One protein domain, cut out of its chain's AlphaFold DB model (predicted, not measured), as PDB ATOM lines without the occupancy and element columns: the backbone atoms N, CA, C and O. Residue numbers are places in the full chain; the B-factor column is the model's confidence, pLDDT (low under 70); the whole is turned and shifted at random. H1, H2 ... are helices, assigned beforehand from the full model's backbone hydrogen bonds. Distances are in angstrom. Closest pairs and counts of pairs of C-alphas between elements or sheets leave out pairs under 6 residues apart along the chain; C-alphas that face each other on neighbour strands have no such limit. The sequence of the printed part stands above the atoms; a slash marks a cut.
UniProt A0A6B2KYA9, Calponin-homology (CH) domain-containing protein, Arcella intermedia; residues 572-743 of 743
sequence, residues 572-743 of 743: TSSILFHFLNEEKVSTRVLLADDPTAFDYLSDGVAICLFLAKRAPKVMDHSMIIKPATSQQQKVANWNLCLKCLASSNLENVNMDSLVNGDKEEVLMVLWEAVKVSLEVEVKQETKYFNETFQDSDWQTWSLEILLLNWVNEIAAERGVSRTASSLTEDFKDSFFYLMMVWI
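What this domain is: This is residues 572 to 743 of the 743 residues of the protein "Calponin-homology (CH) domain-containing protein" of Arcella intermedia (UniProt A0A6B2KYA9). Two lobes joined by one long helix: H1 to H5 cluster round the first part of H6, whose far part leads to a looser head of H7, H8 and H9. H3, H4 and H6 form a bundle, helices side by side. The printed part has 172 residues with nine named helices, H1 to H9 in chain order, and no named strand: all helix. It is only just compact, close to loose, radius of gyration of the C-alphas 18.5 A, and elongated, spanning 59 by 33 by 29 A.

How they stand to each other: Start at H1, residues 572 to 582; H2, residues 597 to 601, is apart from it. H3, residues 605 to 614, touches H4, residues 631 to 644, at a shallow tilt of 27 degrees, closest C-alphas Cys 608 and Cys 641, 5.9 A. H5, residues 655 to 659, touches H4, closest C-alphas Val 659 and Lys 634, 6.3 A. Look next at H6, residues 663 to 684, the hub: it touches H3 at a shallow tilt of 13 degrees, closest C-alphas Ser 677 and Arg 614, 5.8 A. H7, residues 686 to 692, and H6 meet only through their link. H8, residues 703 to 717, is close but not clearly touching H9, residues 735 to 741, closest C-alphas Val 711 and Phe 736, 7.6 A. In the nine helices every O i to N i+4 pair is within hydrogen-bond range.

Where its parts are: Find C-alpha 572 at (-18.347, 22.506, 0.079), where H1 begins. From C-alpha 663 at (-16.476, 23.644, -10.935), H6 runs 31.5 A; H8 is 20.9 A and H4 20.0 A long. H9 ends at C-alpha 741, (-26.307, 14.449, 20.371).

The domain as a whole: The C-alphas farthest apart, Ser 630 and Gly 719, are 59.0 A apart. The printed part has no cut; the links H1 to H2, H3 to H4 and H8 to H9 are long. Residues 646 to 649, 651 to 652 and 741 to 743 have pLDDT under 70.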
ATOM      1  N   THR A 572     -17.202  23.308   0.559       77.31
ATOM      2  CA  THR A 572     -18.347  22.506   0.079       77.31
ATOM      3  C   THR A 572     -17.890  21.346  -0.809       77.31
ATOM      4  O   THR A 572     -18.402  20.233  -0.709       77.31
ATOM      5  N   SER A 573     -16.852  21.569  -1.623       81.50
ATOM      6  CA  SER A 573     -16.236  20.532  -2.455       81.50
ATOM      7  C   SER A 573     -15.618  19.402  -1.625       81.50
ATOM      8  O   SER A 573     -15.688  18.247  -2.026       81.50
ATOM      9  N   SER A 574     -15.051  19.706  -0.453       82.56
ATOM     10  CA  SER A 574     -14.465  18.703   0.447       82.56
ATOM     11  C   SER A 574     -15.537  17.781   1.031       82.56
ATOM     12  O   SER A 574     -15.359  16.565   1.037       82.56
ATOM     13  N   ILE A 575     -16.678  18.351   1.433       82.44
ATOM     14  CA  ILE A 575     -17.831  17.584   1.926       82.44
ATOM     15  C   ILE A 575     -18.385  16.695   0.812       82.44
ATOM     16  O   ILE A 575     -18.553  15.495   1.000       82.44
ATOM     17  N   LEU A 576     -18.637  17.259  -0.370       85.62
ATOM     18  CA  LEU A 576     -19.239  16.511  -1.472       85.62
ATOM     19  C   LEU A 576     -18.317  15.412  -2.018       85.62
ATOM     20  O   LEU A 576     -18.770  14.304  -2.301       85.62
ATOM     21  N   PHE A 577     -17.011  15.667  -2.106       88.75
ATOM     22  CA  PHE A 577     -16.048  14.640  -2.510       88.75
ATOM     23  C   PHE A 577     -15.895  13.535  -1.468       88.75
ATOM     24  O   PHE A 577     -15.608  12.400  -1.843       88.75
ATOM     25  N   HIS A 578     -16.126  13.818  -0.182       85.81
ATOM     26  CA  HIS A 578     -16.156  12.783   0.848       85.81
ATOM     27  C   HIS A 578     -17.210  11.714   0.537       85.81
ATOM     28  O   HIS A 578     -16.868  10.535   0.523       85.81
ATOM     29  N   PHE A 579     -18.437  12.114   0.183       85.75
ATOM     30  CA  PHE A 579     -19.506  11.178  -0.189       85.75
ATOM     31  C   PHE A 579     -19.128  10.297  -1.390       85.75
ATOM     32  O   PHE A 579     -19.337   9.085  -1.370       85.75
ATOM     33  N   LEU A 580     -18.507  10.880  -2.422       86.06
ATOM     34  CA  LEU A 580     -18.027  10.113  -3.579       86.06
ATOM     35  C   LEU A 580     -16.895   9.139  -3.206       86.06
ATOM     36  O   LEU A 580     -16.850   8.006  -3.690       86.06
ATOM     37  N   ASN A 581     -15.974   9.567  -2.341       86.81
ATOM     38  CA  ASN A 581     -14.839   8.752  -1.910       86.81
ATOM     39  C   ASN A 581     -15.263   7.590  -1.001       86.81
ATOM     40  O   ASN A 581     -14.730   6.487  -1.145       86.81
ATOM     41  N   GLU A 582     -16.216   7.810  -0.090       83.12
ATOM     42  CA  GLU A 582     -16.767   6.769   0.791       83.12
ATOM     43  C   GLU A 582     -17.347   5.607  -0.010       83.12
ATOM     44  O   GLU A 582     -17.071   4.439   0.271       83.12
ATOM     45  N   GLU A 583     -18.088   5.925  -1.071       81.69
ATOM     46  CA  GLU A 583     -18.740   4.918  -1.897       81.69
ATOM     47  C   GLU A 583     -17.789   4.184  -2.852       81.69
ATOM     48  O   GLU A 583     -18.202   3.211  -3.493       81.69
ATOM     49  N   LYS A 584     -16.514   4.598  -2.924       80.88
ATOM     50  CA  LYS A 584     -15.489   4.049  -3.832       80.88
ATOM     51  C   LYS A 584     -15.946   4.021  -5.296       80.88
ATOM     52  O   LYS A 584     -15.598   3.111  -6.045       80.88
ATOM     53  N   VAL A 585     -16.751   5.006  -5.698       80.44
ATOM     54  CA  VAL A 585     -17.276   5.112  -7.070       80.44
ATOM     55  C   VAL A 585     -16.246   5.663  -8.053       80.44
ATOM     56  O   VAL A 585     -16.361   5.438  -9.255       80.44
ATOM     57  N   SER A 586     -15.223   6.348  -7.539       75.31
ATOM     58  CA  SER A 586     -14.059   6.778  -8.305       75.31
ATOM     59  C   SER A 586     -12.889   5.821  -8.086       75.31
ATOM     60  O   SER A 586     -12.647   5.330  -6.983       75.31
ATOM     61  N   THR A 587     -12.118   5.596  -9.147       71.62
ATOM     62  CA  THR A 587     -10.833   4.888  -9.079       71.62
ATOM     63  C   THR A 587      -9.744   5.712  -8.386       71.62
ATOM     64  O   THR A 587      -8.714   5.158  -8.000       71.62
ATOM     65  N   ARG A 588      -9.963   7.021  -8.208       79.50
ATOM     66  CA  ARG A 588      -9.055   7.964  -7.551       79.50
ATOM     67  C   ARG A 588      -9.742   8.596  -6.341       79.50
ATOM     68  O   ARG A 588     -10.934   8.862  -6.356       79.50
ATOM     69  N   VAL A 589      -8.970   8.893  -5.300       79.44
ATOM     70  CA  VAL A 589      -9.456   9.722  -4.190       79.44
ATOM     71  C   VAL A 589      -9.532  11.176  -4.655       79.44
ATOM     72  O   VAL A 589      -8.513  11.756  -5.030       79.44
ATOM     73  N   LEU A 590     -10.730  11.757  -4.630       82.62
ATOM     74  CA  LEU A 590     -10.975  13.151  -4.990       82.62
ATOM     75  C   LEU A 590     -10.644  14.062  -3.804       82.62
ATOM     76  O   LEU A 590     -11.144  13.855  -2.699       82.62
ATOM     77  N   LEU A 591      -9.806  15.073  -4.031       80.00
ATOM     78  CA  LEU A 591      -9.429  16.074  -3.031       80.00
ATOM     79  C   LEU A 591      -9.904  17.451  -3.495       80.00
ATOM     80  O   LEU A 591      -9.796  17.774  -4.673       80.00
ATOM     81  N   ALA A 592     -10.427  18.267  -2.577       76.38
ATOM     82  CA  ALA A 592     -10.979  19.583  -2.916       76.38
ATOM     83  C   ALA A 592      -9.929  20.553  -3.485       76.38
ATOM     84  O   ALA A 592     -10.268  21.405  -4.303       76.38
ATOM     85  N   ASP A 593      -8.670  20.393  -3.072       77.00
ATOM     86  CA  ASP A 593      -7.538  21.219  -3.509       77.00
ATOM     87  C   ASP A 593      -6.922  20.739  -4.835       77.00
ATOM     88  O   ASP A 593      -5.991  21.357  -5.350       77.00
ATOM     89  N   ASP A 594      -7.405  19.622  -5.391       81.00
ATOM     90  CA  ASP A 594      -6.878  19.049  -6.624       81.00
ATOM     91  C   ASP A 594      -7.534  19.701  -7.853       81.00
ATOM     92  O   ASP A 594      -8.732  19.505  -8.087       81.00
ATOM     93  N   PRO A 595      -6.770  20.428  -8.690       76.88
ATOM     94  CA  PRO A 595      -7.319  21.103  -9.862       76.88
ATOM     95  C   PRO A 595      -7.863  20.124 -10.912       76.88
ATOM     96  O   PRO A 595      -8.723  20.498 -11.696       76.88
ATOM     97  N   THR A 596      -7.411  18.864 -10.904       85.56
ATOM     98  CA  THR A 596      -7.836  17.834 -11.870       85.56
ATOM     99  C   THR A 596      -9.075  17.052 -11.427       85.56
ATOM    100  O   THR A 596      -9.556  16.183 -12.156       85.56
ATOM    101  N   ALA A 597      -9.603  17.325 -10.227       86.12
ATOM    102  CA  ALA A 597     -10.754  16.601  -9.694       86.12
ATOM    103  C   ALA A 597     -12.019  16.829 -10.538       86.12
ATOM    104  O   ALA A 597     -12.750  15.880 -10.819       86.12
ATOM    105  N   PHE A 598     -12.255  18.063 -10.985       88.69
ATOM    106  CA  PHE A 598     -13.425  18.397 -11.801       88.69
ATOM    107  C   PHE A 598     -13.290  17.902 -13.245       88.69
ATOM    108  O   PHE A 598     -14.265  17.406 -13.807       88.69
ATOM    109  N   ASP A 599     -12.072  17.888 -13.796       87.44
ATOM    110  CA  ASP A 599     -11.785  17.253 -15.089       87.44
ATOM    111  C   ASP A 599     -12.120  15.758 -15.063       87.44
ATOM    112  O   ASP A 599     -12.675  15.220 -16.023       87.44
ATOM    113  N   TYR A 600     -11.824  15.080 -13.949       87.88
ATOM    114  CA  TYR A 600     -12.182  13.675 -13.758       87.88
ATOM    115  C   TYR A 600     -13.701  13.473 -13.667       87.88
ATOM    116  O   TYR A 600     -14.224  12.515 -14.224       87.88
ATOM    117  N   LEU A 601     -14.416  14.381 -12.998       89.31
ATOM    118  CA  LEU A 601     -15.877  14.327 -12.877       89.31
ATOM    119  C   LEU A 601     -16.619  14.770 -14.148       89.31
ATOM    120  O   LEU A 601     -17.819  14.524 -14.262       89.31
ATOM    121  N   SER A 602     -15.921  15.381 -15.110       89.12
ATOM    122  CA  SER A 602     -16.500  15.917 -16.352       89.12
ATOM    123  C   SER A 602     -17.228  14.879 -17.214       89.12
ATOM    124  O   SER A 602     -18.036  15.231 -18.073       89.12
ATOM    125  N   ASP A 603     -16.949  13.588 -17.020       88.50
ATOM    126  CA  ASP A 603     -17.574  12.496 -17.765       88.50
ATOM    127  C   ASP A 603     -18.941  12.050 -17.209       88.50
ATOM    128  O   ASP A 603     -19.635  11.244 -17.842       88.50
ATOM    129  N   GLY A 604     -19.325  12.575 -16.039       88.19
ATOM    130  CA  GLY A 604     -20.565  12.269 -15.329       88.19
ATOM    131  C   GLY A 604     -20.633  10.850 -14.750       88.19
ATOM    132  O   GLY A 604     -21.592  10.518 -14.054       88.19
ATOM    133  N   VAL A 605     -19.632   9.994 -14.988       91.12
ATOM    134  CA  VAL A 605     -19.686   8.564 -14.646       91.12
ATOM    135  C   VAL A 605     -19.683   8.362 -13.138       91.12
ATOM    136  O   VAL A 605     -20.480   7.574 -12.634       91.12
ATOM    137  N   ALA A 606     -18.808   9.066 -12.416       90.31
ATOM    138  CA  ALA A 606     -18.674   8.925 -10.966       90.31
ATOM    139  C   ALA A 606     -19.941   9.368 -10.214       90.31
ATOM    140  O   ALA A 606     -20.341   8.722  -9.247       90.31
ATOM    141  N   ILE A 607     -20.601  10.431 -10.687       90.94
ATOM    142  CA  ILE A 607     -21.829  10.965 -10.078       90.94
ATOM    143  C   ILE A 607     -23.015  10.045 -10.377       90.94
ATOM    144  O   ILE A 607     -23.759   9.685  -9.466       90.94
ATOM    145  N   CYS A 608     -23.150   9.570 -11.619       91.50
ATOM    146  CA  CYS A 608     -24.153   8.561 -11.956       91.50
ATOM    147  C   CYS A 608     -23.937   7.262 -11.165       91.50
ATOM    148  O   CYS A 608     -24.883   6.654 -10.673       91.50
ATOM    149  N   LEU A 609     -22.684   6.840 -10.990       90.44
ATOM    150  CA  LEU A 609     -22.344   5.674 -10.179       90.44
ATOM    151  C   LEU A 609     -22.737   5.829  -8.714       90.44
ATOM    152  O   LEU A 609     -23.239   4.881  -8.114       90.44
ATOM    153  N   PHE A 610     -22.505   7.012  -8.153       91.50
ATOM    154  CA  PHE A 610     -22.921   7.351  -6.801       91.50
ATOM    155  C   PHE A 610     -24.440   7.229  -6.639       91.50
ATOM    156  O   PHE A 610     -24.901   6.517  -5.744       91.50
ATOM    157  N   LEU A 611     -25.211   7.823  -7.556       89.19
ATOM    158  CA  LEU A 611     -26.670   7.720  -7.550       89.19
ATOM    159  C   LEU A 611     -27.153   6.282  -7.726       89.19
ATOM    160  O   LEU A 611     -27.994   5.833  -6.956       89.19
ATOM    161  N   ALA A 612     -26.595   5.530  -8.673       89.94
ATOM    162  CA  ALA A 612     -26.996   4.145  -8.899       89.94
ATOM    163  C   ALA A 612     -26.726   3.237  -7.690       89.94
ATOM    164  O   ALA A 612     -27.428   2.249  -7.484       89.94
ATOM    165  N   LYS A 613     -25.714   3.565  -6.878       89.25
ATOM    166  CA  LYS A 613     -25.361   2.788  -5.689       89.25
ATOM    167  C   LYS A 613     -26.228   3.135  -4.476       89.25
ATOM    168  O   LYS A 613     -26.721   2.222  -3.823       89.25
ATOM    169  N   ARG A 614     -26.419   4.425  -4.172       86.69
ATOM    170  CA  ARG A 614     -27.216   4.866  -3.006       86.69
ATOM    171  C   ARG A 614     -28.718   4.920  -3.266       86.69
ATOM    172  O   ARG A 614     -29.511   4.709  -2.357       86.69
ATOM    173  N   ALA A 615     -29.115   5.170  -4.507       85.75
ATOM    174  CA  ALA A 615     -30.504   5.292  -4.927       85.75
ATOM    175  C   ALA A 615     -30.785   4.411  -6.166       85.75
ATOM    176  O   ALA A 615     -31.134   4.925  -7.232       85.75
ATOM    177  N   PRO A 616     -30.709   3.069  -6.043       84.38
ATOM    178  CA  PRO A 616     -30.860   2.147  -7.176       84.38
ATOM    179  C   PRO A 616     -32.250   2.193  -7.832       84.38
ATOM    180  O   PRO A 616     -32.412   1.808  -8.985       84.38
ATOM    181  N   LYS A 617     -33.273   2.677  -7.112       82.94
ATOM    182  CA  LYS A 617     -34.618   2.912  -7.668       82.94
ATOM    183  C   LYS A 617     -34.699   4.169  -8.540       82.94
ATOM    184  O   LYS A 617     -35.612   4.276  -9.349       82.94
ATOM    185  N   VAL A 618     -33.784   5.117  -8.340       84.00
ATOM    186  CA  VAL A 618     -33.726   6.392  -9.070       84.00
ATOM    187  C   VAL A 618     -32.852   6.251 -10.313       84.00
ATOM    188  O   VAL A 618     -33.200   6.773 -11.369       84.00
ATOM    189  N   MET A 619     -31.736   5.525 -10.206       84.12
ATOM    190  CA  MET A 619     -30.823   5.297 -11.321       84.12
ATOM    191  C   MET A 619     -30.363   3.842 -11.371       84.12
ATOM    192  O   MET A 619     -29.848   3.310 -10.393       84.12
ATOM    193  N   ASP A 620     -30.496   3.222 -12.541       84.00
ATOM    194  CA  ASP A 620     -29.955   1.889 -12.787       84.00
ATOM    195  C   ASP A 620     -28.500   1.982 -13.277       84.00
ATOM    196  O   ASP A 620     -28.166   2.731 -14.200       84.00
ATOM    197  N   HIS A 621     -27.630   1.170 -12.678       83.12
ATOM    198  CA  HIS A 621     -26.227   1.044 -13.049       83.12
ATOM    199  C   HIS A 621     -26.040   0.596 -14.513       83.12
ATOM    200  O   HIS A 621     -25.017   0.925 -15.122       83.12
ATOM    201  N   SER A 622     -27.004  -0.137 -15.086       85.00
ATOM    202  CA  SER A 622     -26.950  -0.654 -16.464       85.00
ATOM    203  C   SER A 622     -27.014   0.435 -17.546       85.00
ATOM    204  O   SER A 622     -26.500   0.242 -18.647       85.00
ATOM    205  N   MET A 623     -27.601   1.595 -17.229       86.25
ATOM    206  CA  MET A 623     -27.803   2.694 -18.181       86.25
ATOM    207  C   MET A 623     -26.569   3.592 -18.345       86.25
ATOM    208  O   MET A 623     -26.517   4.412 -19.262       86.25
ATOM    209  N   ILE A 624     -25.575   3.458 -17.462       89.25
ATOM    210  CA  ILE A 624     -24.402   4.335 -17.415       89.25
ATOM    211  C   ILE A 624     -23.361   3.874 -18.440       89.25
ATOM    212  O   ILE A 624     -22.875   2.741 -18.388       89.25
ATOM    213  N   ILE A 625     -22.943   4.775 -19.329       89.81
ATOM    214  CA  ILE A 625     -21.937   4.481 -20.354       89.81
ATOM    215  C   ILE A 625     -20.539   4.559 -19.735       89.81
ATOM    216  O   ILE A 625     -20.123   5.621 -19.267       89.81
ATOM    217  N   LYS A 626     -19.796   3.441 -19.757       87.62
ATOM    218  CA  LYS A 626     -18.422   3.345 -19.229       87.62
ATOM    219  C   LYS A 626     -17.501   2.544 -20.164       87.62
ATOM    220  O   LYS A 626     -17.883   1.443 -20.559       87.62
ATOM    221  N   PRO A 627     -16.276   3.021 -20.452       83.00
ATOM    222  CA  PRO A 627     -15.790   4.380 -20.204       83.00
ATOM    223  C   PRO A 627     -16.463   5.386 -21.156       83.00
ATOM    224  O   PRO A 627     -16.710   5.070 -22.318       83.00
ATOM    225  N   ALA A 628     -16.740   6.600 -20.680       84.19
ATOM    226  CA  ALA A 628     -17.263   7.679 -21.517       84.19
ATOM    227  C   ALA A 628     -16.099   8.457 -22.149       84.19
ATOM    228  O   ALA A 628     -15.566   9.403 -21.573       84.19
ATOM    229  N   THR A 629     -15.666   8.022 -23.333       84.88
ATOM    230  CA  THR A 629     -14.498   8.583 -24.034       84.88
ATOM    231  C   THR A 629     -14.868   9.694 -25.015       84.88
ATOM    232  O   THR A 629     -14.062  10.591 -25.249       84.88
ATOM    233  N   SER A 630     -16.081   9.666 -25.575       89.56
ATOM    234  CA  SER A 630     -16.583  10.685 -26.507       89.56
ATOM    235  C   SER A 630     -17.401  11.767 -25.798       89.56
ATOM    236  O   SER A 630     -18.146  11.475 -24.863       89.56
ATOM    237  N   GLN A 631     -17.352  13.005 -26.302       88.25
ATOM    238  CA  GLN A 631     -18.175  14.120 -25.814       88.25
ATOM    239  C   GLN A 631     -19.673  13.773 -25.818       88.25
ATOM    240  O   GLN A 631     -20.381  14.071 -24.864       88.25
ATOM    241  N   GLN A 632     -20.148  13.049 -26.837       88.88
ATOM    242  CA  GLN A 632     -21.542  12.592 -26.911       88.88
ATOM    243  C   GLN A 632     -21.901  11.602 -25.792       88.88
ATOM    244  O   GLN A 632     -23.019  11.626 -25.286       88.88
ATOM    245  N   GLN A 633     -20.957  10.749 -25.380       91.06
ATOM    246  CA  GLN A 633     -21.164   9.796 -24.285       91.06
ATOM    247  C   GLN A 633     -21.182  10.506 -22.929       91.06
ATOM    248  O   GLN A 633     -22.030  10.197 -22.098       91.06
ATOM    249  N   LYS A 634     -20.306  11.505 -22.733       91.75
ATOM    250  CA  LYS A 634     -20.343  12.375 -21.548       91.75
ATOM    251  C   LYS A 634     -21.690  13.096 -21.441       91.75
ATOM    252  O   LYS A 634     -22.338  13.040 -20.403       91.75
ATOM    253  N   VAL A 635     -22.157  13.695 -22.541       91.00
ATOM    254  CA  VAL A 635     -23.475  14.351 -22.618       91.00
ATOM    255  C   VAL A 635     -24.609  13.368 -22.314       91.00
ATOM    256  O   VAL A 635     -25.555  13.724 -21.618       91.00
ATOM    257  N   ALA A 636     -24.535  12.126 -22.801       90.62
ATOM    258  CA  ALA A 636     -25.540  11.106 -22.507       90.62
ATOM    259  C   ALA A 636     -25.589  10.744 -21.010       90.62
ATOM    260  O   ALA A 636     -26.682  10.676 -20.449       90.62
ATOM    261  N   ASN A 637     -24.433  10.584 -20.355       92.69
ATOM    262  CA  ASN A 637     -24.360  10.336 -18.913       92.69
ATOM    263  C   ASN A 637     -24.894  11.521 -18.097       92.69
ATOM    264  O   ASN A 637     -25.683  11.317 -17.177       92.69
ATOM    265  N   TRP A 638     -24.533  12.757 -18.456       91.94
ATOM    266  CA  TRP A 638     -25.069  13.949 -17.793       91.94
ATOM    267  C   TRP A 638     -26.579  14.098 -17.993       91.94
ATOM    268  O   TRP A 638     -27.293  14.358 -17.032       91.94
ATOM    269  N   ASN A 639     -27.095  13.838 -19.196       90.44
ATOM    270  CA  ASN A 639     -28.538  13.837 -19.449       90.44
ATOM    271  C   ASN A 639     -29.269  12.758 -18.643       90.44
ATOM    272  O   ASN A 639     -30.389  12.990 -18.195       90.44
ATOM    273  N   LEU A 640     -28.668  11.576 -18.473       90.19
ATOM    274  CA  LEU A 640     -29.207  10.537 -17.598       90.19
ATOM    275  C   LEU A 640     -29.263  11.035 -16.147       90.19
ATOM    276  O   LEU A 640     -30.312  10.938 -15.519       90.19
ATOM    277  N   CYS A 641     -28.173  11.633 -15.659       90.31
ATOM    278  CA  CYS A 641     -28.098  12.223 -14.324       90.31
ATOM    279  C   CYS A 641     -29.187  13.282 -14.107       90.31
ATOM    280  O   CYS A 641     -30.004  13.154 -13.200       90.31
ATOM    281  N   LEU A 642     -29.272  14.276 -14.991       88.94
ATOM    282  CA  LEU A 642     -30.241  15.369 -14.888       88.94
ATOM    283  C   LEU A 642     -31.693  14.881 -14.975       88.94
ATOM    284  O   LEU A 642     -32.543  15.379 -14.246       88.94
ATOM    285  N   LYS A 643     -31.990  13.873 -15.808       86.81
ATOM    286  CA  LYS A 643     -33.328  13.254 -15.856       86.81
ATOM    287  C   LYS A 643     -33.698  12.572 -14.543       86.81
ATOM    288  O   LYS A 643     -34.837  12.691 -14.104       86.81
ATOM    289  N   CYS A 644     -32.754  11.867 -13.924       84.06
ATOM    290  CA  CYS A 644     -32.951  11.253 -12.611       84.06
ATOM    291  C   CYS A 644     -33.124  12.303 -11.500       84.06
ATOM    292  O   CYS A 644     -33.787  12.028 -10.505       84.06
ATOM    293  N   LEU A 645     -32.570  13.503 -11.687       82.81
ATOM    294  CA  LEU A 645     -32.647  14.633 -10.757       82.81
ATOM    295  C   LEU A 645     -33.741  15.656 -11.124       82.81
ATOM    296  O   LEU A 645     -33.764  16.748 -10.562       82.81
ATOM    297  N   ALA A 646     -34.660  15.324 -12.039       62.41
ATOM    298  CA  ALA A 646     -35.643  16.254 -12.613       62.41
ATOM    299  C   ALA A 646     -36.640  16.869 -11.609       62.41
ATOM    300  O   ALA A 646     -37.357  17.801 -11.955       62.41
ATOM    301  N   SER A 647     -36.687  16.384 -10.364       60.00
ATOM    302  CA  SER A 647     -37.444  16.989  -9.256       60.00
ATOM    303  C   SER A 647     -36.835  18.292  -8.718       60.00
ATOM    304  O   SER A 647     -37.401  18.905  -7.816       60.00
ATOM    305  N   SER A 648     -35.684  18.705  -9.243       60.50
ATOM    306  CA  SER A 648     -34.819  19.734  -8.667       60.50
ATOM    307  C   SER A 648     -34.621  20.879  -9.663       60.50
ATOM    308  O   SER A 648     -34.630  20.637 -10.867       60.50
ATOM    309  N   ASN A 649     -34.423  22.115  -9.187       61.19
ATOM    310  CA  ASN A 649     -34.270  23.346  -9.993       61.19
ATOM    311  C   ASN A 649     -32.973  23.384 -10.847       61.19
ATOM    312  O   ASN A 649     -32.190  24.326 -10.760       61.19
ATOM    313  N   LEU A 650     -32.729  22.369 -11.676       71.69
ATOM    314  CA  LEU A 650     -31.558  22.226 -12.548       71.69
ATOM    315  C   LEU A 650     -31.855  22.632 -14.007       71.69
ATOM    316  O   LEU A 650     -31.073  22.328 -14.903       71.69
ATOM    317  N   GLU A 651     -32.969  23.327 -14.268       62.00
ATOM    318  CA  GLU A 651     -33.401  23.711 -15.627       62.00
ATOM    319  C   GLU A 651     -32.399  24.624 -16.363       62.00
ATOM    320  O   GLU A 651     -32.395  24.664 -17.592       62.00
ATOM    321  N   ASN A 652     -31.521  25.313 -15.625       68.00
ATOM    322  CA  ASN A 652     -30.571  26.293 -16.163       68.00
ATOM    323  C   ASN A 652     -29.115  25.798 -16.237       68.00
ATOM    324  O   ASN A 652     -28.224  26.602 -16.503       68.00
ATOM    325  N   VAL A 653     -28.857  24.509 -16.000       80.75
ATOM    326  CA  VAL A 653     -27.490  23.964 -15.998       80.75
ATOM    327  C   VAL A 653     -26.916  23.930 -17.415       80.75
ATOM    328  O   VAL A 653     -27.499  23.343 -18.334       80.75
ATOM    329  N   ASN A 654     -25.738  24.527 -17.604       84.56
ATOM    330  CA  ASN A 654     -25.074  24.523 -18.899       84.56
ATOM    331  C   ASN A 654     -24.344  23.191 -19.155       84.56
ATOM    332  O   ASN A 654     -23.283  22.911 -18.594       84.56
ATOM    333  N   MET A 655     -24.886  22.384 -20.071       86.44
ATOM    334  CA  MET A 655     -24.320  21.082 -20.443       86.44
ATOM    335  C   MET A 655     -22.895  21.160 -21.001       86.44
ATOM    336  O   MET A 655     -22.093  20.266 -20.731       86.44
ATOM    337  N   ASP A 656     -22.551  22.212 -21.747       85.75
ATOM    338  CA  ASP A 656     -21.190  22.365 -22.270       85.75
ATOM    339  C   ASP A 656     -20.201  22.663 -21.134       85.75
ATOM    340  O   ASP A 656     -19.094  22.127 -21.124       85.75
ATOM    341  N   SER A 657     -20.610  23.454 -20.137       87.12
ATOM    342  CA  SER A 657     -19.810  23.717 -18.934       87.12
ATOM    343  C   SER A 657     -19.607  22.448 -18.097       87.12
ATOM    344  O   SER A 657     -18.481  22.166 -17.690       87.12
ATOM    345  N   LEU A 658     -20.646  21.625 -17.918       87.38
ATOM    346  CA  LEU A 658     -20.544  20.334 -17.218       87.38
ATOM    347  C   LEU A 658     -19.551  19.376 -17.881       87.38
ATOM    348  O   LEU A 658     -18.704  18.776 -17.219       87.38
ATOM    349  N   VAL A 659     -19.644  19.231 -19.204       89.56
ATOM    350  CA  VAL A 659     -18.794  18.312 -19.977       89.56
ATOM    351  C   VAL A 659     -17.338  18.783 -20.023       89.56
ATOM    352  O   VAL A 659     -16.430  17.961 -20.180       89.56
ATOM    353  N   ASN A 660     -17.117  20.087 -19.847       86.94
ATOM    354  CA  ASN A 660     -15.798  20.689 -19.684       86.94
ATOM    355  C   ASN A 660     -15.282  20.643 -18.236       86.94
ATOM    356  O   ASN A 660     -14.145  21.040 -18.006       86.94
ATOM    357  N   GLY A 661     -16.072  20.143 -17.278       86.50
ATOM    358  CA  GLY A 661     -15.664  20.033 -15.879       86.50
ATOM    359  C   GLY A 661     -15.692  21.362 -15.124       86.50
ATOM    360  O   GLY A 661     -14.881  21.562 -14.224       86.50
ATOM    361  N   ASP A 662     -16.593  22.280 -15.479       88.94
ATOM    362  CA  ASP A 662     -16.727  23.537 -14.748       88.94
ATOM    363  C   ASP A 662     -17.130  23.287 -13.288       88.94
ATOM    364  O   ASP A 662     -18.060  22.533 -12.982       88.94
ATOM    365  N   LYS A 663     -16.401  23.923 -12.369       87.06
ATOM    366  CA  LYS A 663     -16.476  23.644 -10.935       87.06
ATOM    367  C   LYS A 663     -17.867  23.924 -10.378       87.06
ATOM    368  O   LYS A 663     -18.371  23.127  -9.590       87.06
ATOM    369  N   GLU A 664     -18.460  25.058 -10.736       85.69
ATOM    370  CA  GLU A 664     -19.735  25.502 -10.160       85.69
ATOM    371  C   GLU A 664     -20.885  24.580 -10.582       85.69
ATOM    372  O   GLU A 664     -21.625  24.091  -9.730       85.69
ATOM    373  N   GLU A 665     -20.959  24.253 -11.872       88.00
ATOM    374  CA  GLU A 665     -22.000  23.387 -12.433       88.00
ATOM    375  C   GLU A 665     -21.877  21.941 -11.936       88.00
ATOM    376  O   GLU A 665     -22.861  21.331 -11.510       88.00
ATOM    377  N   VAL A 666     -20.656  21.388 -11.906       89.44
ATOM    378  CA  VAL A 666     -20.433  20.025 -11.398       89.44
ATOM    379  C   VAL A 666     -20.786  19.932  -9.913       89.44
ATOM    380  O   VAL A 666     -21.395  18.947  -9.496       89.44
ATOM    381  N   LEU A 667     -20.442  20.943  -9.104       88.25
ATOM    382  CA  LEU A 667     -20.809  20.972  -7.684       88.25
ATOM    383  C   LEU A 667     -22.314  21.127  -7.479       88.25
ATOM    384  O   LEU A 667     -22.840  20.511  -6.558       88.25
ATOM    385  N   MET A 668     -22.997  21.904  -8.319       86.75
ATOM    386  CA  MET A 668     -24.449  22.066  -8.251       86.75
ATOM    387  C   MET A 668     -25.162  20.731  -8.486       86.75
ATOM    388  O   MET A 668     -25.987  20.317  -7.672       86.75
ATOM    389  N   VAL A 669     -24.795  20.014  -9.553       90.00
ATOM    390  CA  VAL A 669     -25.396  18.705  -9.852       90.00
ATOM    391  C   VAL A 669     -25.004  17.662  -8.806       90.00
ATOM    392  O   VAL A 669     -25.837  16.853  -8.397       90.00
ATOM    393  N   LEU A 670     -23.757  17.680  -8.327       90.19
ATOM    394  CA  LEU A 670     -23.301  16.772  -7.274       90.19
ATOM    395  C   LEU A 670     -24.020  17.020  -5.942       90.19
ATOM    396  O   LEU A 670     -24.382  16.062  -5.263       90.19
ATOM    397  N   TRP A 671     -24.241  18.281  -5.569       89.75
ATOM    398  CA  TRP A 671     -25.020  18.644  -4.386       89.75
ATOM    399  C   TRP A 671     -26.422  18.047  -4.458       89.75
ATOM    400  O   TRP A 671     -26.861  17.386  -3.516       89.75
ATOM    401  N   GLU A 672     -27.090  18.211  -5.596       89.38
ATOM    402  CA  GLU A 672     -28.440  17.692  -5.769       89.38
ATOM    403  C   GLU A 672     -28.471  16.159  -5.773       89.38
ATOM    404  O   GLU A 672     -29.329  15.544  -5.143       89.38
ATOM    405  N   ALA A 673     -27.475  15.521  -6.393       89.81
ATOM    406  CA  ALA A 673     -27.319  14.074  -6.346       89.81
ATOM    407  C   ALA A 673     -27.159  13.552  -4.907       89.81
ATOM    408  O   ALA A 673     -27.788  12.561  -4.529       89.81
ATOM    409  N   VAL A 674     -26.354  14.231  -4.085       89.56
ATOM    410  CA  VAL A 674     -26.207  13.903  -2.660       89.56
ATOM    411  C   VAL A 674     -27.525  14.127  -1.920       89.56
ATOM    412  O   VAL A 674     -27.943  13.236  -1.179       89.56
ATOM    413  N   LYS A 675     -28.227  15.239  -2.160       87.25
ATOM    414  CA  LYS A 675     -29.525  15.535  -1.534       87.25
ATOM    415  C   LYS A 675     -30.561  14.441  -1.807       87.25
ATOM    416  O   LYS A 675     -31.133  13.909  -0.858       87.25
ATOM    417  N   VAL A 676     -30.736  14.042  -3.068       88.38
ATOM    418  CA  VAL A 676     -31.652  12.953  -3.454       88.38
ATOM    419  C   VAL A 676     -31.233  11.627  -2.822       88.38
ATOM    420  O   VAL A 676     -32.082  10.877  -2.341       88.38
ATOM    421  N   SER A 677     -29.928  11.335  -2.775       88.06
ATOM    422  CA  SER A 677     -29.432  10.107  -2.143       88.06
ATOM    423  C   SER A 677     -29.779  10.034  -0.651       88.06
ATOM    424  O   SER A 677     -30.256   8.999  -0.190       88.06
ATOM    425  N   LEU A 678     -29.621  11.147   0.073       88.00
ATOM    426  CA  LEU A 678     -29.956  11.247   1.493       88.00
ATOM    427  C   LEU A 678     -31.465  11.174   1.712       88.00
ATOM    428  O   LEU A 678     -31.915  10.539   2.657       88.00
ATOM    429  N   GLU A 679     -32.258  11.784   0.833       86.94
ATOM    430  CA  GLU A 679     -33.713  11.702   0.923       86.94
ATOM    431  C   GLU A 679     -34.210  10.262   0.765       86.94
ATOM    432  O   GLU A 679     -35.057   9.812   1.537       86.94
ATOM    433  N   VAL A 680     -33.654   9.519  -0.194       87.31
ATOM    434  CA  VAL A 680     -33.976   8.103  -0.395       87.31
ATOM    435  C   VAL A 680     -33.550   7.261   0.807       87.31
ATOM    436  O   VAL A 680     -34.298   6.372   1.199       87.31
ATOM    437  N   GLU A 681     -32.382   7.528   1.388       86.31
ATOM    438  CA  GLU A 681     -31.877   6.824   2.570       86.31
ATOM    439  C   GLU A 681     -32.754   7.089   3.802       86.31
ATOM    440  O   GLU A 681     -33.248   6.152   4.421       86.31
ATOM    441  N   VAL A 682     -33.060   8.354   4.100       85.75
ATOM    442  CA  VAL A 682     -33.919   8.732   5.234       85.75
ATOM    443  C   VAL A 682     -35.328   8.159   5.066       85.75
ATOM    444  O   VAL A 682     -35.874   7.563   5.992       85.75
ATOM    445  N   LYS A 683     -35.925   8.272   3.874       84.94
ATOM    446  CA  LYS A 683     -37.287   7.773   3.627       84.94
ATOM    447  C   LYS A 683     -37.389   6.241   3.579       84.94
ATOM    448  O   LYS A 683     -38.508   5.730   3.576       84.94
ATOM    449  N   GLN A 684     -36.278   5.493   3.559       85.69
ATOM    450  CA  GLN A 684     -36.313   4.027   3.689       85.69
ATOM    451  C   GLN A 684     -36.756   3.574   5.084       85.69
ATOM    452  O   GLN A 684     -37.409   2.531   5.191       85.69
ATOM    453  N   GLU A 685     -36.513   4.381   6.122       84.69
ATOM    454  CA  GLU A 685     -36.900   4.114   7.516       84.69
ATOM    455  C   GLU A 685     -38.398   4.361   7.773       84.69
ATOM    456  O   GLU A 685     -38.828   5.021   8.721       84.69
ATOM    457  N   THR A 686     -39.232   3.799   6.896       82.75
ATOM    458  CA  THR A 686     -40.691   3.958   6.886       82.75
ATOM    459  C   THR A 686     -41.346   3.566   8.203       82.75
ATOM    460  O   THR A 686     -42.305   4.210   8.617       82.75
ATOM    461  N   LYS A 687     -40.830   2.537   8.883       84.75
ATOM    462  CA  LYS A 687     -41.374   2.082  10.165       84.75
ATOM    463  C   LYS A 687     -41.281   3.179  11.228       84.75
ATOM    464  O   LYS A 687     -42.286   3.494  11.854       84.75
ATOM    465  N   TYR A 688     -40.104   3.781  11.377       86.56
ATOM    466  CA  TYR A 688     -39.854   4.822  12.370       86.56
ATOM    467  C   TYR A 688     -40.706   6.071  12.110       86.56
ATOM    468  O   TYR A 688     -41.387   6.565  13.010       86.56
ATOM    469  N   PHE A 689     -40.741   6.548  10.863       86.31
ATOM    470  CA  PHE A 689     -41.505   7.750  10.525       86.31
ATOM    471  C   PHE A 689     -43.021   7.544  10.565       86.31
ATOM    472  O   PHE A 689     -43.734   8.469  10.935       86.31
ATOM    473  N   ASN A 690     -43.524   6.340  10.272       85.00
ATOM    474  CA  ASN A 690     -44.944   6.023  10.459       85.00
ATOM    475  C   ASN A 690     -45.350   5.982  11.941       85.00
ATOM    476  O   ASN A 690     -46.473   6.348  12.273       85.00
ATOM    477  N   GLU A 691     -44.460   5.525  12.828       84.69
ATOM    478  CA  GLU A 691     -44.705   5.527  14.276       84.69
ATOM    479  C   GLU A 691     -44.656   6.949  14.855       84.69
ATOM    480  O   GLU A 691     -45.479   7.279  15.709       84.69
ATOM    481  N   THR A 692     -43.731   7.776  14.355       83.06
ATOM    482  CA  THR A 692     -43.491   9.155  14.815       83.06
ATOM    483  C   THR A 692     -44.551  10.132  14.294       83.06
ATOM    484  O   THR A 692     -45.114  10.907  15.058       83.06
ATOM    485  N   PHE A 693     -44.871  10.080  12.998       86.38
ATOM    486  CA  PHE A 693     -45.821  10.984  12.347       86.38
ATOM    487  C   PHE A 693     -47.130  10.273  12.004       86.38
ATOM    488  O   PHE A 693     -47.477  10.083  10.834       86.38
ATOM    489  N   GLN A 694     -47.867   9.871  13.039       74.94
ATOM    490  CA  GLN A 694     -49.194   9.282  12.866       74.94
ATOM    491  C   GLN A 694     -50.128  10.295  12.178       74.94
ATOM    492  O   GLN A 694     -50.086  11.492  12.460       74.94
ATOM    493  N   ASP A 695     -50.927   9.818  11.221       72.06
ATOM    494  CA  ASP A 695     -51.903  10.601  10.444       72.06
ATOM    495  C   ASP A 695     -51.339  11.721   9.542       72.06
ATOM    496  O   ASP A 695     -52.100  12.550   9.039       72.06
ATOM    497  N   SER A 696     -50.025  11.745   9.285       80.38
ATOM    498  CA  SER A 696     -49.389  12.739   8.406       80.38
ATOM    499  C   SER A 696     -48.834  12.122   7.119       80.38
ATOM    500  O   SER A 696     -48.172  11.085   7.148       80.38
ATOM    501  N   ASP A 697     -48.997  12.814   5.986       83.19
ATOM    502  CA  ASP A 697     -48.466  12.404   4.673       83.19
ATOM    503  C   ASP A 697     -46.965  12.722   4.517       83.19
ATOM    504  O   ASP A 697     -46.525  13.310   3.523       83.19
ATOM    505  N   TRP A 698     -46.148  12.333   5.501       84.81
ATOM    506  CA  TRP A 698     -44.722  12.677   5.587       84.81
ATOM    507  C   TRP A 698     -43.900  12.215   4.370       84.81
ATOM    508  O   TRP A 698     -42.880  12.815   4.033       84.81
ATOM    509  N   GLN A 699     -44.365  11.193   3.647       84.31
ATOM    510  CA  GLN A 699     -43.731  10.701   2.418       84.31
ATOM    511  C   GLN A 699     -43.709  11.750   1.295       84.31
ATOM    512  O   GLN A 699     -42.800  11.743   0.459       84.31
ATOM    513  N   THR A 700     -44.685  12.662   1.294       85.00
ATOM    514  CA  THR A 700     -44.811  13.747   0.306       85.00
ATOM    515  C   THR A 700     -43.965  14.970   0.648       85.00
ATOM    516  O   THR A 700     -43.766  15.837  -0.202       85.00
ATOM    517  N   TRP A 701     -43.450  15.055   1.877       85.56
ATOM    518  CA  TRP A 701     -42.651  16.192   2.320       85.56
ATOM    519  C   TRP A 701     -41.267  16.176   1.676       85.56
ATOM    520  O   TRP A 701     -40.696  15.113   1.420       85.56
ATOM    521  N   SER A 702     -40.705  17.365   1.443       84.50
ATOM    522  CA  SER A 702     -39.289  17.490   1.098       84.50
ATOM    523  C   SER A 702     -38.420  17.060   2.282       84.50
ATOM    524  O   SER A 702     -38.859  17.111   3.434       84.50
ATOM    525  N   LEU A 703     -37.167  16.678   2.013       85.25
ATOM    526  CA  LEU A 703     -36.222  16.293   3.066       85.25
ATOM    527  C   LEU A 703     -36.080  17.368   4.159       85.25
ATOM    528  O   LEU A 703     -36.020  17.045   5.338       85.25
ATOM    529  N   GLU A 704     -36.074  18.648   3.784       86.69
ATOM    530  CA  GLU A 704     -35.946  19.764   4.732       86.69
ATOM    531  C   GLU A 704     -37.147  19.860   5.680       86.69
ATOM    532  O   GLU A 704     -36.967  19.985   6.889       86.69
ATOM    533  N   ILE A 705     -38.367  19.751   5.143       88.00
ATOM    534  CA  ILE A 705     -39.603  19.785   5.939       88.00
ATOM    535  C   ILE A 705     -39.672  18.560   6.852       88.00
ATOM    536  O   ILE A 705     -40.007  18.687   8.028       88.00
ATOM    537  N   LEU A 706     -39.313  17.384   6.329       89.31
ATOM    538  CA  LEU A 706     -39.268  16.148   7.102       89.31
ATOM    539  C   LEU A 706     -38.311  16.269   8.292       89.31
ATOM    540  O   LEU A 706     -38.700  15.958   9.415       89.31
ATOM    541  N   LEU A 707     -37.092  16.767   8.065       89.25
ATOM    542  CA  LEU A 707     -36.097  16.951   9.122       89.25
ATOM    543  C   LEU A 707     -36.520  18.013  10.143       89.25
ATOM    544  O   LEU A 707     -36.330  17.800  11.336       89.25
ATOM    545  N   LEU A 708     -37.114  19.128   9.710       90.50
ATOM    546  CA  LEU A 708     -37.615  20.160  10.626       90.50
ATOM    547  C   LEU A 708     -38.724  19.620  11.528       90.50
ATOM    548  O   LEU A 708     -38.662  19.788  12.745       90.50
ATOM    549  N   ASN A 709     -39.706  18.931  10.949       90.12
ATOM    550  CA  ASN A 709     -40.788  18.325  11.717       90.12
ATOM    551  C   ASN A 709     -40.264  17.232  12.652       90.12
ATOM    552  O   ASN A 709     -40.735  17.120  13.777       90.12
ATOM    553  N   TRP A 710     -39.245  16.484  12.232       90.00
ATOM    554  CA  TRP A 710     -38.626  15.449  13.057       90.00
ATOM    555  C   TRP A 710     -37.889  16.032  14.263       90.00
ATOM    556  O   TRP A 710     -38.094  15.589  15.391       90.00
ATOM    557  N   VAL A 711     -37.099  17.084  14.049       89.69
ATOM    558  CA  VAL A 711     -36.424  17.810  15.135       89.69
ATOM    559  C   VAL A 711     -37.442  18.409  16.104       89.69
ATOM    560  O   VAL A 711     -37.238  18.352  17.316       89.69
ATOM    561  N   ASN A 712     -38.545  18.953  15.588       89.62
ATOM    562  CA  ASN A 712     -39.610  19.517  16.413       89.62
ATOM    563  C   ASN A 712     -40.342  18.459  17.238       89.62
ATOM    564  O   ASN A 712     -40.643  18.722  18.400       89.62
ATOM    565  N   GLU A 713     -40.580  17.270  16.685       86.94
ATOM    566  CA  GLU A 713     -41.206  16.176  17.428       86.94
ATOM    567  C   GLU A 713     -40.300  15.703  18.571       86.94
ATOM    568  O   GLU A 713     -40.736  15.623  19.717       86.94
ATOM    569  N   ILE A 714     -38.998  15.530  18.312       84.69
ATOM    570  CA  ILE A 714     -38.016  15.189  19.356       84.69
ATOM    571  C   ILE A 714     -37.930  16.287  20.425       84.69
ATOM    572  O   ILE A 714     -37.837  15.997  21.623       84.69
ATOM    573  N   ALA A 715     -37.954  17.558  20.019       83.94
ATOM    574  CA  ALA A 715     -37.966  18.683  20.947       83.94
ATOM    575  C   ALA A 715     -39.227  18.656  21.832       83.94
ATOM    576  O   ALA A 715     -39.131  18.815  23.055       83.94
ATOM    577  N   ALA A 716     -40.390  18.372  21.240       84.31
ATOM    578  CA  ALA A 716     -41.664  18.264  21.938       84.31
ATOM    579  C   ALA A 716     -41.701  17.072  22.911       84.31
ATOM    580  O   ALA A 716     -42.123  17.238  24.060       84.31
ATOM    581  N   GLU A 717     -41.193  15.901  22.511       81.12
ATOM    582  CA  GLU A 717     -41.037  14.727  23.386       81.12
ATOM    583  C   GLU A 717     -40.194  15.044  24.628       81.12
ATOM    584  O   GLU A 717     -40.474  14.560  25.729       81.12
ATOM    585  N   ARG A 718     -39.185  15.907  24.471       77.88
ATOM    586  CA  ARG A 718     -38.293  16.365  25.547       77.88
ATOM    587  C   ARG A 718     -38.828  17.582  26.308       77.88
ATOM    588  O   ARG A 718     -38.166  18.053  27.230       77.88
ATOM    589  N   GLY A 719     -40.018  18.083  25.974       77.06
ATOM    590  CA  GLY A 719     -40.653  19.215  26.654       77.06
ATOM    591  C   GLY A 719     -39.952  20.560  26.440       77.06
ATOM    592  O   GLY A 719     -40.090  21.449  27.283       77.06
ATOM    593  N   VAL A 720     -39.199  20.691  25.346       80.06
ATOM    594  CA  VAL A 720     -38.608  21.946  24.867       80.06
ATOM    595  C   VAL A 720     -39.706  22.753  24.168       80.06
ATOM    596  O   VAL A 720     -40.453  22.209  23.358       80.06
ATOM    597  N   SER A 721     -39.841  24.039  24.501       76.69
ATOM    598  CA  SER A 721     -40.868  24.918  23.921       76.69
ATOM    599  C   SER A 721     -40.436  25.546  22.595       76.69
ATOM    600  O   SER A 721     -41.279  25.946  21.789       76.69
ATOM    601  N   ARG A 722     -39.126  25.612  22.345       81.25
ATOM    602  CA  ARG A 722     -38.564  26.116  21.092       81.25
ATOM    603  C   ARG A 722     -38.788  25.151  19.923       81.25
ATOM    604  O   ARG A 722     -38.345  24.008  19.959       81.25
ATOM    605  N   THR A 723     -39.360  25.668  18.838       86.12
ATOM    606  CA  THR A 723     -39.529  24.965  17.558       86.12
ATOM    607  C   THR A 723     -38.572  25.514  16.501       86.12
ATOM    608  O   THR A 723     -38.432  26.730  16.368       86.12
ATOM    609  N   ALA A 724     -37.943  24.634  15.730       87.38
ATOM    610  CA  ALA A 724     -37.158  24.974  14.555       87.38
ATOM    611  C   ALA A 724     -38.071  25.188  13.338       87.38
ATOM    612  O   ALA A 724     -38.921  24.359  13.014       87.38
ATOM    613  N   SER A 725     -37.860  26.297  12.641       86.50
ATOM    614  CA  SER A 725     -38.530  26.671  11.392       86.50
ATOM    615  C   SER A 725     -37.566  26.726  10.202       86.50
ATOM    616  O   SER A 725     -37.993  26.617   9.055       86.50
ATOM    617  N   SER A 726     -36.265  26.864  10.468       88.31
ATOM    618  CA  SER A 726     -35.210  26.908   9.461       88.31
ATOM    619  C   SER A 726     -33.977  26.130   9.909       88.31
ATOM    620  O   SER A 726     -33.420  26.380  10.977       88.31
ATOM    621  N   LEU A 727     -33.487  25.235   9.045       81.62
ATOM    622  CA  LEU A 727     -32.241  24.490   9.270       81.62
ATOM    623  C   LEU A 727     -30.992  25.392   9.228       81.62
ATOM    624  O   LEU A 727     -29.919  24.959   9.638       81.62
ATOM    625  N   THR A 728     -31.104  26.635   8.740       79.06
ATOM    626  CA  THR A 728     -29.968  27.564   8.613       79.06
ATOM    627  C   THR A 728     -29.880  28.578   9.743       79.06
ATOM    628  O   THR A 728     -28.780  28.840  10.218       79.06
ATOM    629  N   GLU A 729     -30.998  29.166  10.171       80.50
ATOM    630  CA  GLU A 729     -31.009  30.215  11.201       80.50
ATOM    631  C   GLU A 729     -31.129  29.629  12.609       80.50
ATOM    632  O   GLU A 729     -30.345  29.982  13.492       80.50
ATOM    633  N   ASP A 730     -32.039  28.670  12.811       82.38
ATOM    634  CA  ASP A 730     -32.363  28.169  14.152       82.38
ATOM    635  C   ASP A 730     -31.280  27.250  14.733       82.38
ATOM    636  O   ASP A 730     -31.234  27.039  15.941       82.38
ATOM    637  N   PHE A 731     -30.375  26.742  13.893       81.25
ATOM    638  CA  PHE A 731     -29.280  25.851  14.286       81.25
ATOM    639  C   PHE A 731     -27.959  26.583  14.573       81.25
ATOM    640  O   PHE A 731     -27.013  25.962  15.065       81.25
ATOM    641  N   LYS A 732     -27.862  27.900  14.311       76.88
ATOM    642  CA  LYS A 732     -26.610  28.676  14.477       76.88
ATOM    643  C   LYS A 732     -26.095  28.701  15.908       76.88
ATOM    644  O   LYS A 732     -24.891  28.740  16.145       76.88
ATOM    645  N   ASP A 733     -26.997  28.696  16.880       74.38
ATOM    646  CA  ASP A 733     -26.633  28.697  18.296       74.38
ATOM    647  C   ASP A 733     -26.277  27.307  18.839       74.38
ATOM    648  O   ASP A 733     -25.919  27.194  20.009       74.38
ATOM    649  N   SER A 734     -26.312  26.280  17.980       75.69
ATOM    650  CA  SER A 734     -26.002  24.881  18.288       75.69
ATOM    651  C   SER A 734     -26.937  24.207  19.293       75.69
ATOM    652  O   SER A 734     -26.675  23.073  19.693       75.69
ATOM    653  N   PHE A 735     -28.050  24.850  19.662       78.19
ATOM    654  CA  PHE A 735     -29.006  24.288  20.611       78.19
ATOM    655  C   PHE A 735     -29.571  22.950  20.137       78.19
ATOM    656  O   PHE A 735     -29.451  21.936  20.822       78.19
ATOM    657  N   PHE A 736     -30.158  22.945  18.937       78.62
ATOM    658  CA  PHE A 736     -30.771  21.748  18.371       78.62
ATOM    659  C   PHE A 736     -29.737  20.645  18.113       78.62
ATOM    660  O   PHE A 736     -30.030  19.479  18.353       78.62
ATOM    661  N   TYR A 737     -28.497  20.987  17.736       77.81
ATOM    662  CA  TYR A 737     -27.425  19.992  17.610       77.81
ATOM    663  C   TYR A 737     -27.096  19.320  18.947       77.81
ATOM    664  O   TYR A 737     -27.026  18.096  19.009       77.81
ATOM    665  N   LEU A 738     -26.942  20.090  20.027       75.00
ATOM    666  CA  LEU A 738     -26.668  19.539  21.357       75.00
ATOM    667  C   LEU A 738     -27.832  18.697  21.882       75.00
ATOM    668  O   LEU A 738     -27.608  17.635  22.461       75.00
ATOM    669  N   MET A 739     -29.068  19.139  21.638       77.38
ATOM    670  CA  MET A 739     -30.264  18.370  21.972       77.38
ATOM    671  C   MET A 739     -30.248  16.991  21.301       77.38
ATOM    672  O   MET A 739     -30.571  15.998  21.953       77.38
ATOM    673  N   MET A 740     -29.843  16.925  20.029       73.00
ATOM    674  CA  MET A 740     -29.817  15.682  19.257       73.00
ATOM    675  C   MET A 740     -28.634  14.762  19.577       73.00
ATOM    676  O   MET A 740     -28.789  13.555  19.490       73.00
ATOM    677  N   VAL A 741     -27.469  15.284  19.977       66.44
ATOM    678  CA  VAL A 741     -26.307  14.449  20.371       66.44
ATOM    679  C   VAL A 741     -26.570  13.651  21.658       66.44
ATOM    680  O   VAL A 741     -25.895  12.668  21.931       66.44
ATOM    681  N   TRP A 742     -27.572  14.052  22.440       56.03
ATOM    682  CA  TRP A 742     -28.058  13.325  23.617       56.03
ATOM    683  C   TRP A 742     -29.167  12.299  23.276       56.03
ATOM    684  O   TRP A 742     -29.993  11.981  24.139       56.03
ATOM    685  N   ILE A 743     -29.278  11.867  22.013       51.88
ATOM    686  CA  ILE A 743     -30.051  10.697  21.540       51.88
ATOM    687  C   ILE A 743     -29.085   9.519  21.471       51.88
ATOM    688  O   ILE A 743     -29.467   8.445  21.985       51.88
TER     689      ILE A 743